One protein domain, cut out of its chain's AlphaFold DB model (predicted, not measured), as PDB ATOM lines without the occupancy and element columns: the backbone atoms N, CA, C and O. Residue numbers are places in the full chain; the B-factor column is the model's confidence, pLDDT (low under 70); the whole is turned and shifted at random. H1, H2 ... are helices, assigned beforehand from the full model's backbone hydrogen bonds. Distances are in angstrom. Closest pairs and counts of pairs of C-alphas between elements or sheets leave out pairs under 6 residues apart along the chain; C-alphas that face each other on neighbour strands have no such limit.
ATOM      1  N   ARG A  20     155.485 219.889 219.668       81.19
ATOM      2  CA  ARG A  20     155.933 218.503 219.454       81.19
ATOM      3  C   ARG A  20     157.137 218.471 218.507       81.19
ATOM      4  O   ARG A  20     157.026 218.878 217.356       81.19
ATOM      5  N   CYS A  21     158.269 217.971 218.999       80.69
ATOM      6  CA  CYS A  21     159.458 217.780 218.180       80.69
ATOM      7  C   CYS A  21     159.205 216.682 217.131       80.69
ATOM      8  O   CYS A  21     158.563 215.669 217.427       80.69
ATOM      9  N   TYR A  22     159.719 216.885 215.919       84.00
ATOM     10  CA  TYR A  22     159.665 215.919 214.824       84.00
ATOM     11  C   TYR A  22     161.087 215.578 214.382       84.00
ATOM     12  O   TYR A  22     161.898 216.470 214.145       84.00
ATOM     13  N   THR A  23     161.367 214.286 214.242       86.69
ATOM     14  CA  THR A  23     162.662 213.772 213.782       86.69
ATOM     15  C   THR A  23     162.518 213.231 212.366       86.69
ATOM     16  O   THR A  23     161.550 212.533 212.070       86.69
ATOM     17  N   GLN A  24     163.498 213.514 211.509       89.00
ATOM     18  CA  GLN A  24     163.668 212.881 210.202       89.00
ATOM     19  C   GLN A  24     165.048 212.222 210.178       89.00
ATOM     20  O   GLN A  24     166.062 212.889 210.381       89.00
ATOM     21  N   THR A  25     165.102 210.910 209.970       91.00
ATOM     22  CA  THR A  25     166.357 210.155 209.881       91.00
ATOM     23  C   THR A  25     166.927 210.181 208.460       91.00
ATOM     24  O   THR A  25     166.239 210.514 207.493       91.00
ATOM     25  N   ALA A  26     168.187 209.761 208.304       89.00
ATOM     26  CA  ALA A  26     168.776 209.537 206.984       89.00
ATOM     27  C   ALA A  26     167.981 208.508 206.152       89.00
ATOM     28  O   ALA A  26     167.881 208.661 204.938       89.00
ATOM     29  N   THR A  27     167.359 207.511 206.796       92.50
ATOM     30  CA  THR A  27     166.486 206.536 206.121       92.50
ATOM     31  C   THR A  27     165.221 207.197 205.574       92.50
ATOM     32  O   THR A  27     164.903 207.006 204.404       92.50
ATOM     33  N   ASP A  28     164.563 208.054 206.360       91.44
ATOM     34  CA  ASP A  28     163.340 208.767 205.944       91.44
ATOM     35  C   ASP A  28     163.593 209.801 204.831       91.44
ATOM     36  O   ASP A  28     162.654 210.320 204.226       91.44
ATOM     37  N   ARG A  29     164.862 210.157 204.590       90.50
ATOM     38  CA  ARG A  29     165.276 211.163 203.603       90.50
ATOM     39  C   ARG A  29     165.900 210.570 202.335       90.50
ATOM     40  O   ARG A  29     165.699 211.125 201.259       90.50
ATOM     41  N   PHE A  30     166.653 209.477 202.456       91.12
ATOM     42  CA  PHE A  30     167.457 208.905 201.366       91.12
ATOM     43  C   PHE A  30     167.168 207.420 201.075       91.12
ATOM     44  O   PHE A  30     167.695 206.890 200.101       91.12
ATOM     45  N   GLY A  31     166.328 206.750 201.874       91.94
ATOM     46  CA  GLY A  31     165.981 205.334 201.718       91.94
ATOM     47  C   GLY A  31     166.743 204.386 202.656       91.94
ATOM     48  O   GLY A  31     167.638 204.782 203.404       91.94
ATOM     49  N   ASN A  32     166.363 203.106 202.636       92.06
ATOM     50  CA  ASN A  32     166.813 202.096 203.607       92.06
ATOM     51  C   ASN A  32     168.340 201.912 203.648       92.06
ATOM     52  O   ASN A  32     168.919 201.809 204.731       92.06
ATOM     53  N   GLU A  33     168.994 201.945 202.488       91.38
ATOM     54  CA  GLU A  33     170.439 201.730 202.328       91.38
ATOM     55  C   GLU A  33     171.304 202.859 202.909       91.38
ATOM     56  O   GLU A  33     172.488 202.657 203.178       91.38
ATOM     57  N   ALA A  34     170.724 204.036 203.178       91.69
ATOM     58  CA  ALA A  34     171.461 205.221 203.614       91.69
ATOM     59  C   ALA A  34     172.284 204.999 204.896       91.69
ATOM     60  O   ALA A  34     173.364 205.566 205.043       91.69
ATOM     61  N   LYS A  35     171.810 204.141 205.810       91.44
ATOM     62  CA  LYS A  35     172.553 203.760 207.026       91.44
ATOM     63  C   LYS A  35     173.808 202.939 206.715       91.44
ATOM     64  O   LYS A  35     174.819 203.127 207.381       91.44
ATOM     65  N   GLY A  36     173.753 202.070 205.702       91.88
ATOM     66  CA  GLY A  36     174.917 201.331 205.212       91.88
ATOM     67  C   GLY A  36     175.943 202.279 204.597       91.88
ATOM     68  O   GLY A  36     177.082 202.317 205.046       91.88
ATOM     69  N   ALA A  37     175.502 203.137 203.672       91.50
ATOM     70  CA  ALA A  37     176.368 204.085 202.968       91.50
ATOM     71  C   ALA A  37     177.059 205.120 203.882       91.50
ATOM     72  O   ALA A  37     178.182 205.540 203.601       91.50
ATOM     73  N   ILE A  38     176.408 205.541 204.974       90.38
ATOM     74  CA  ILE A  38     177.030 206.392 206.004       90.38
ATOM     75  C   ILE A  38     178.106 205.601 206.756       90.38
ATOM     76  O   ILE A  38     179.262 206.019 206.785       90.38
ATOM     77  N   ARG A  39     177.747 204.432 207.293       91.12
ATOM     78  CA  ARG A  39     178.647 203.582 208.082       91.12
ATOM     79  C   ARG A  39     179.870 203.118 207.287       91.12
ATOM     80  O   ARG A  39     180.968 203.082 207.828       91.12
ATOM     81  N   ASP A  40     179.710 202.790 206.009       92.50
ATOM     82  CA  ASP A  40     180.827 202.364 205.163       92.50
ATOM     83  C   ASP A  40     181.792 203.526 204.877       92.50
ATOM     84  O   ASP A  40     183.004 203.326 204.904       92.50
ATOM     85  N   ARG A  41     181.296 204.767 204.739       89.44
ATOM     86  CA  ARG A  41     182.156 205.966 204.697       89.44
ATOM     87  C   ARG A  41     182.876 206.222 206.019       89.44
ATOM     88  O   ARG A  41     184.058 206.555 205.997       89.44
ATOM     89  N   GLU A  42     182.196 206.055 207.154       88.94
ATOM     90  CA  GLU A  42     182.815 206.160 208.482       88.94
ATOM     91  C   GLU A  42     183.955 205.139 208.618       88.94
ATOM     92  O   GLU A  42     185.080 205.524 208.945       88.94
ATOM     93  N   ARG A  43     183.709 203.871 208.254       90.69
ATOM     94  CA  ARG A  43     184.713 202.792 208.213       90.69
ATOM     95  C   ARG A  43     185.907 203.142 207.324       90.69
ATOM     96  O   ARG A  43     187.038 203.101 207.805       90.69
ATOM     97  N   THR A  44     185.681 203.558 206.075       88.44
ATOM     98  CA  THR A  44     186.771 203.959 205.170       88.44
ATOM     99  C   THR A  44     187.554 205.159 205.715       88.44
ATOM    100  O   THR A  44     188.780 205.170 205.627       88.44
ATOM    101  N   SER A  45     186.899 206.122 206.377       83.38
ATOM    102  CA  SER A  45     187.585 207.255 207.027       83.38
ATOM    103  C   SER A  45     188.441 206.867 208.245       83.38
ATOM    104  O   SER A  45     189.303 207.640 208.660       83.38
ATOM    105  N   LEU A  46     188.237 205.662 208.791       87.50
ATOM    106  CA  LEU A  46     189.046 205.040 209.845       87.50
ATOM    107  C   LEU A  46     190.078 204.035 209.290       87.50
ATOM    108  O   LEU A  46     190.702 203.309 210.062       87.50
ATOM    109  N   GLY A  47     190.257 203.965 207.965       88.44
ATOM    110  CA  GLY A  47     191.165 203.013 207.314       88.44
ATOM    111  C   GLY A  47     190.668 201.563 207.324       88.44
ATOM    112  O   GLY A  47     191.473 200.640 207.219       88.44
ATOM    113  N   MET A  48     189.359 201.346 207.483       91.12
ATOM    114  CA  MET A  48     188.728 200.026 207.463       91.12
ATOM    115  C   MET A  48     188.009 199.780 206.132       91.12
ATOM    116  O   MET A  48     187.342 200.670 205.605       91.12
ATOM    117  N   GLU A  49     188.065 198.541 205.638       90.62
ATOM    118  CA  GLU A  49     187.273 198.100 204.481       90.62
ATOM    119  C   GLU A  49     185.766 198.362 204.696       90.62
ATOM    120  O   GLU A  49     185.282 198.170 205.821       90.62
ATOM    121  N   PRO A  50     185.005 198.772 203.665       91.38
ATOM    122  CA  PRO A  50     183.545 198.884 203.736       91.38
ATOM    123  C   PRO A  50     182.878 197.504 203.886       91.38
ATOM    124  O   PRO A  50     183.506 196.469 203.664       91.38
ATOM    125  N   GLU A  51     181.602 197.467 204.282       88.50
ATOM    126  CA  GLU A  51     180.818 196.220 204.335       88.50
ATOM    127  C   GLU A  51     179.914 196.015 203.103       88.50
ATOM    128  O   GLU A  51     179.498 194.886 202.835       88.50
ATOM    129  N   GLY A  52     179.596 197.078 202.357       82.62
ATOM    130  CA  GLY A  52     178.863 197.018 201.094       82.62
ATOM    131  C   GLY A  52     179.677 196.480 199.908       82.62
ATOM    132  O   GLY A  52     180.904 196.443 199.919       82.62
ATOM    133  N   LEU A  53     178.964 196.088 198.844       75.88
ATOM    134  CA  LEU A  53     179.550 195.583 197.588       75.88
ATOM    135  C   LEU A  53     180.098 196.691 196.666       75.88
ATOM    136  O   LEU A  53     180.850 196.393 195.742       75.88
ATOM    137  N   GLU A  54     179.705 197.946 196.891       84.62
ATOM    138  CA  GLU A  54     180.207 199.124 196.177       84.62
ATOM    139  C   GLU A  54     181.087 199.949 197.126       84.62
ATOM    140  O   GLU A  54     180.667 200.292 198.238       84.62
ATOM    141  N   SER A  55     182.306 200.271 196.685       82.75
ATOM    142  CA  SER A  55     183.259 201.072 197.456       82.75
ATOM    143  C   SER A  55     182.771 202.521 197.613       82.75
ATOM    144  O   SER A  55     182.446 203.156 196.606       82.75
ATOM    145  N   PRO A  56     182.766 203.098 198.831       87.12
ATOM    146  CA  PRO A  56     182.372 204.486 199.030       87.12
ATOM    147  C   PRO A  56     183.274 205.479 198.288       87.12
ATOM    148  O   PRO A  56     184.496 205.425 198.398       87.12
ATOM    149  N   PHE A  57     182.668 206.465 197.628       86.44
ATOM    150  CA  PHE A  57     183.367 207.624 197.064       86.44
ATOM    151  C   PHE A  57     182.862 208.948 197.659       86.44
ATOM    152  O   PHE A  57     181.810 209.020 198.317       86.44
ATOM    153  N   ALA A  58     183.639 210.009 197.435       84.31
ATOM    154  CA  ALA A  58     183.334 211.366 197.867       84.31
ATOM    155  C   ALA A  58     182.263 212.011 196.969       84.31
ATOM    156  O   ALA A  58     182.462 212.174 195.768       84.31
ATOM    157  N   TRP A  59     181.137 212.416 197.557       85.00
ATOM    158  CA  TRP A  59     180.050 213.099 196.851       85.00
ATOM    159  C   TRP A  59     179.590 214.349 197.625       85.00
ATOM    160  O   TRP A  59     179.379 214.249 198.833       85.00
ATOM    161  N   PRO A  60     179.398 215.518 196.985       83.38
ATOM    162  CA  PRO A  60     179.666 215.817 195.576       83.38
ATOM    163  C   PRO A  60     181.163 215.885 195.246       83.38
ATOM    164  O   PRO A  60     181.955 216.385 196.043       83.38
ATOM    165  N   ALA A  61     181.533 215.439 194.045       72.44
ATOM    166  CA  ALA A  61     182.888 215.608 193.522       72.44
ATOM    167  C   ALA A  61     183.221 217.101 193.343       72.44
ATOM    168  O   ALA A  61     182.390 217.886 192.879       72.44
ATOM    169  N   THR A  62     184.434 217.513 193.709       63.47
ATOM    170  CA  THR A  62     184.933 218.881 193.497       63.47
ATOM    171  C   THR A  62     185.383 219.069 192.045       63.47
ATOM    172  O   THR A  62     185.756 218.117 191.364       63.47
ATOM    173  N   GLN A  63     185.381 220.309 191.530       56.62
ATOM    174  CA  GLN A  63     185.739 220.546 190.117       56.62
ATOM    175  C   GLN A  63     187.212 220.220 189.785       56.62
ATOM    176  O   GLN A  63     187.553 220.141 188.610       56.62
ATOM    177  N   GLN A  64     188.067 219.987 190.788       47.88
ATOM    178  CA  GLN A  64     189.461 219.562 190.609       47.88
ATOM    179  C   GLN A  64     189.612 218.058 190.316       47.88
ATOM    180  O   GLN A  64     190.592 217.676 189.686       47.88
ATOM    181  N   THR A  65     188.638 217.210 190.677       45.91
ATOM    182  CA  THR A  65     188.673 215.765 190.357       45.91
ATOM    183  C   THR A  65     188.444 215.485 188.861       45.91
ATOM    184  O   THR A  65     188.719 214.388 188.382       45.91
ATOM    185  N   PHE A  66     187.992 216.483 188.092       40.44
ATOM    186  CA  PHE A  66     187.817 216.405 186.638       40.44
ATOM    187  C   PHE A  66     189.158 216.531 185.894       40.44
ATOM    188  O   PHE A  66     189.402 217.508 185.183       40.44
ATOM    189  N   LEU A  67     190.022 215.520 186.021       37.09
ATOM    190  CA  LEU A  67     191.138 215.331 185.093       37.09
ATOM    191  C   LEU A  67     190.577 214.998 183.694       37.09
ATOM    192  O   LEU A  67     189.902 213.973 183.549       37.09
ATOM    193  N   PRO A  68     190.848 215.808 182.648       32.31
ATOM    194  CA  PRO A  68     190.366 215.550 181.292       32.31
ATOM    195  C   PRO A  68     191.172 214.409 180.648       32.31
ATOM    196  O   PRO A  68     192.079 214.629 179.850       32.31
ATOM    197  N   GLY A  69     190.854 213.177 181.048       35.09
ATOM    198  CA  GLY A  69     191.535 211.953 180.616       35.09
ATOM    199  C   GLY A  69     190.965 210.654 181.201       35.09
ATOM    200  O   GLY A  69     191.195 209.594 180.628       35.09
ATOM    201  N   LEU A  70     190.185 210.714 182.290       38.88
ATOM    202  CA  LEU A  70     189.510 209.549 182.881       38.88
ATOM    203  C   LEU A  70     187.989 209.611 182.652       38.88
ATOM    204  O   LEU A  70     187.217 209.988 183.527       38.88
ATOM    205  N   GLU A  71     187.550 209.187 181.463       37.53
ATOM    206  CA  GLU A  71     186.128 209.047 181.073       37.53
ATOM    207  C   GLU A  71     185.345 207.985 181.891       37.53
ATOM    208  O   GLU A  71     184.147 207.792 181.681       37.53
ATOM    209  N   GLU A  72     185.978 207.286 182.843       40.88
ATOM    210  CA  GLU A  72     185.344 206.197 183.601       40.88
ATOM    211  C   GLU A  72     184.286 206.650 184.621       40.88
ATOM    212  O   GLU A  72     183.396 205.864 184.941       40.88
ATOM    213  N   ASP A  73     184.288 207.909 185.076       45.53
ATOM    214  CA  ASP A  73     183.308 208.413 186.063       45.53
ATOM    215  C   ASP A  73     181.854 208.454 185.520       45.53
ATOM    216  O   ASP A  73     180.867 208.514 186.265       45.53
ATOM    217  N   ARG A  74     181.697 208.306 184.194       44.53
ATOM    218  CA  ARG A  74     180.408 208.063 183.519       44.53
ATOM    219  C   ARG A  74     179.847 206.647 183.722       44.53
ATOM    220  O   ARG A  74     178.683 206.431 183.391       44.53
ATOM    221  N   ARG A  75     180.632 205.685 184.230       45.12
ATOM    222  CA  ARG A  75     180.221 204.274 184.415       45.12
ATOM    223  C   ARG A  75     179.619 203.963 185.786       45.12
ATOM    224  O   ARG A  75     178.938 202.950 185.918       45.12
ATOM    225  N   GLN A  76     179.843 204.803 186.797       57.81
ATOM    226  CA  GLN A  76     179.168 204.664 188.091       57.81
ATOM    227  C   GLN A  76     177.667 204.928 187.922       57.81
ATOM    228  O   GLN A  76     177.284 205.908 187.271       57.81
ATOM    229  N   SER A  77     176.818 204.089 188.523       56.69
ATOM    230  CA  SER A  77     175.365 204.226 188.381       56.69
ATOM    231  C   SER A  77     174.862 205.580 188.904       56.69
ATOM    232  O   SER A  77     175.410 206.161 189.845       56.69
ATOM    233  N   LYS A  78     173.786 206.092 188.298       63.66
ATOM    234  CA  LYS A  78     173.029 207.227 188.854       63.66
ATOM    235  C   LYS A  78     172.279 206.837 190.130       63.66
ATOM    236  O   LYS A  78     172.005 207.705 190.952       63.66
ATOM    237  N   ASP A  79     172.014 205.545 190.294       73.50
ATOM    238  CA  ASP A  79     171.184 204.988 191.362       73.50
ATOM    239  C   ASP A  79     172.003 204.574 192.597       73.50
ATOM    240  O   ASP A  79     171.429 204.158 193.600       73.50
ATOM    241  N   SER A  80     173.338 204.710 192.550       87.06
ATOM    242  CA  SER A  80     174.219 204.431 193.693       87.06
ATOM    243  C   SER A  80     173.820 205.269 194.909       87.06
ATOM    244  O   SER A  80     173.774 206.504 194.855       87.06
ATOM    245  N   ILE A  81     173.626 204.600 196.048       89.12
ATOM    246  CA  ILE A  81     173.330 205.232 197.338       89.12
ATOM    247  C   ILE A  81     174.383 206.283 197.741       89.12
ATOM    248  O   ILE A  81     174.053 207.262 198.412       89.12
ATOM    249  N   TYR A  82     175.625 206.163 197.260       89.44
ATOM    250  CA  TYR A  82     176.686 207.140 197.503       89.44
ATOM    251  C   TYR A  82     176.542 208.441 196.688       89.44
ATOM    252  O   TYR A  82     177.080 209.459 197.127       89.44
ATOM    253  N   ARG A  83     175.785 208.461 195.573       87.25
ATOM    254  CA  ARG A  83     175.340 209.710 194.904       87.25
ATOM    255  C   ARG A  83     174.068 210.299 195.532       87.25
ATOM    256  O   ARG A  83     173.762 211.469 195.321       87.25
ATOM    257  N   LEU A  84     173.329 209.515 196.317       87.25
ATOM    258  CA  LEU A  84     172.092 209.955 196.972       87.25
ATOM    259  C   LEU A  84     172.352 210.568 198.351       87.25
ATOM    260  O   LEU A  84     171.825 211.632 198.666       87.25
ATOM    261  N   VAL A  85     173.192 209.921 199.159       89.75
ATOM    262  CA  VAL A  85     173.673 210.446 200.441       89.75
ATOM    263  C   VAL A  85     174.943 211.266 200.184       89.75
ATOM    264  O   VAL A  85     175.916 210.703 199.681       89.75
ATOM    265  N   PRO A  86     175.015 212.559 200.543       88.94
ATOM    266  CA  PRO A  86     176.266 213.316 200.470       88.94
ATOM    267  C   PRO A  86     177.300 212.851 201.507       88.94
ATOM    268  O   PRO A  86     176.955 212.410 202.604       88.94
ATOM    269  N   SER A  87     178.584 212.971 201.179       88.25
ATOM    270  CA  SER A  87     179.693 212.776 202.113       88.25
ATOM    271  C   SER A  87     179.773 213.948 203.090       88.25
ATOM    272  O   SER A  87     179.912 215.095 202.663       88.25
ATOM    273  N   MET A  88     179.760 213.661 204.391       83.56
ATOM    274  CA  MET A  88     180.200 214.606 205.425       83.56
ATOM    275  C   MET A  88     181.730 214.703 205.451       83.56
ATOM    276  O   MET A  88     182.425 213.782 205.020       83.56
ATOM    277  N   GLN A  89     182.252 215.819 205.961       84.25
ATOM    278  CA  GLN A  89     183.687 216.057 206.119       84.25
ATOM    279  C   GLN A  89     184.055 215.950 207.595       84.25
ATOM    280  O   GLN A  89     183.452 216.617 208.438       84.25
TER     281      GLN A  89
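This is residues 20 to 89 of the 660 residues of an uncharacterized protein of Trichoderma guizhouense (UniProt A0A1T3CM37). With little regular structure, this is a loose rod: H1, H2 and H4 gather near the first residues of H2, residues 62 to 75, which include H3, stick out towards one end, and Arg 20 lies at the other. The 70 printed residues hold four named helices, H1 to H4 in order, and no named strand; the class is all helix, with 25 residues in them. The radius of gyration of the C-alphas is 14.0 A and the spans are 52 by 25 by 21 A.

H1, residues 26 to 30, touches H2, residues 34 to 45, only at the corner, through residues 34 to 35 of H2 alone; the closest C-alphas, of Thr 27 and Ala 34, are 5.7 A apart. H4, residues 81 to 84, only just touches residues 34 to 37 of H2, with 3 pairs of C-alphas within 8 A, the closest being Ala 37 and Tyr 82 at 6.3 A. H3, residues 71 to 74, is apart from H1, H2 and H4. Every O i to N i+4 pair is within hydrogen-bond range in H1 and H2; H3 and H4 are too short for one.

H1 begins at C-alpha 26 (168.776, 209.537, 206.984) and is 5.8 A long; H2 is 16.6 A, H3 6.3 A. H4, 4.9 A, ends at C-alpha 84 (172.092, 209.955, 196.972).

The C-alphas of Arg 20 and Gly 69 are farthest apart, 53.1 A. The printed part has no cut, and the link from H2 to H3 is long. Residues 62 to 78 have pLDDT under 70.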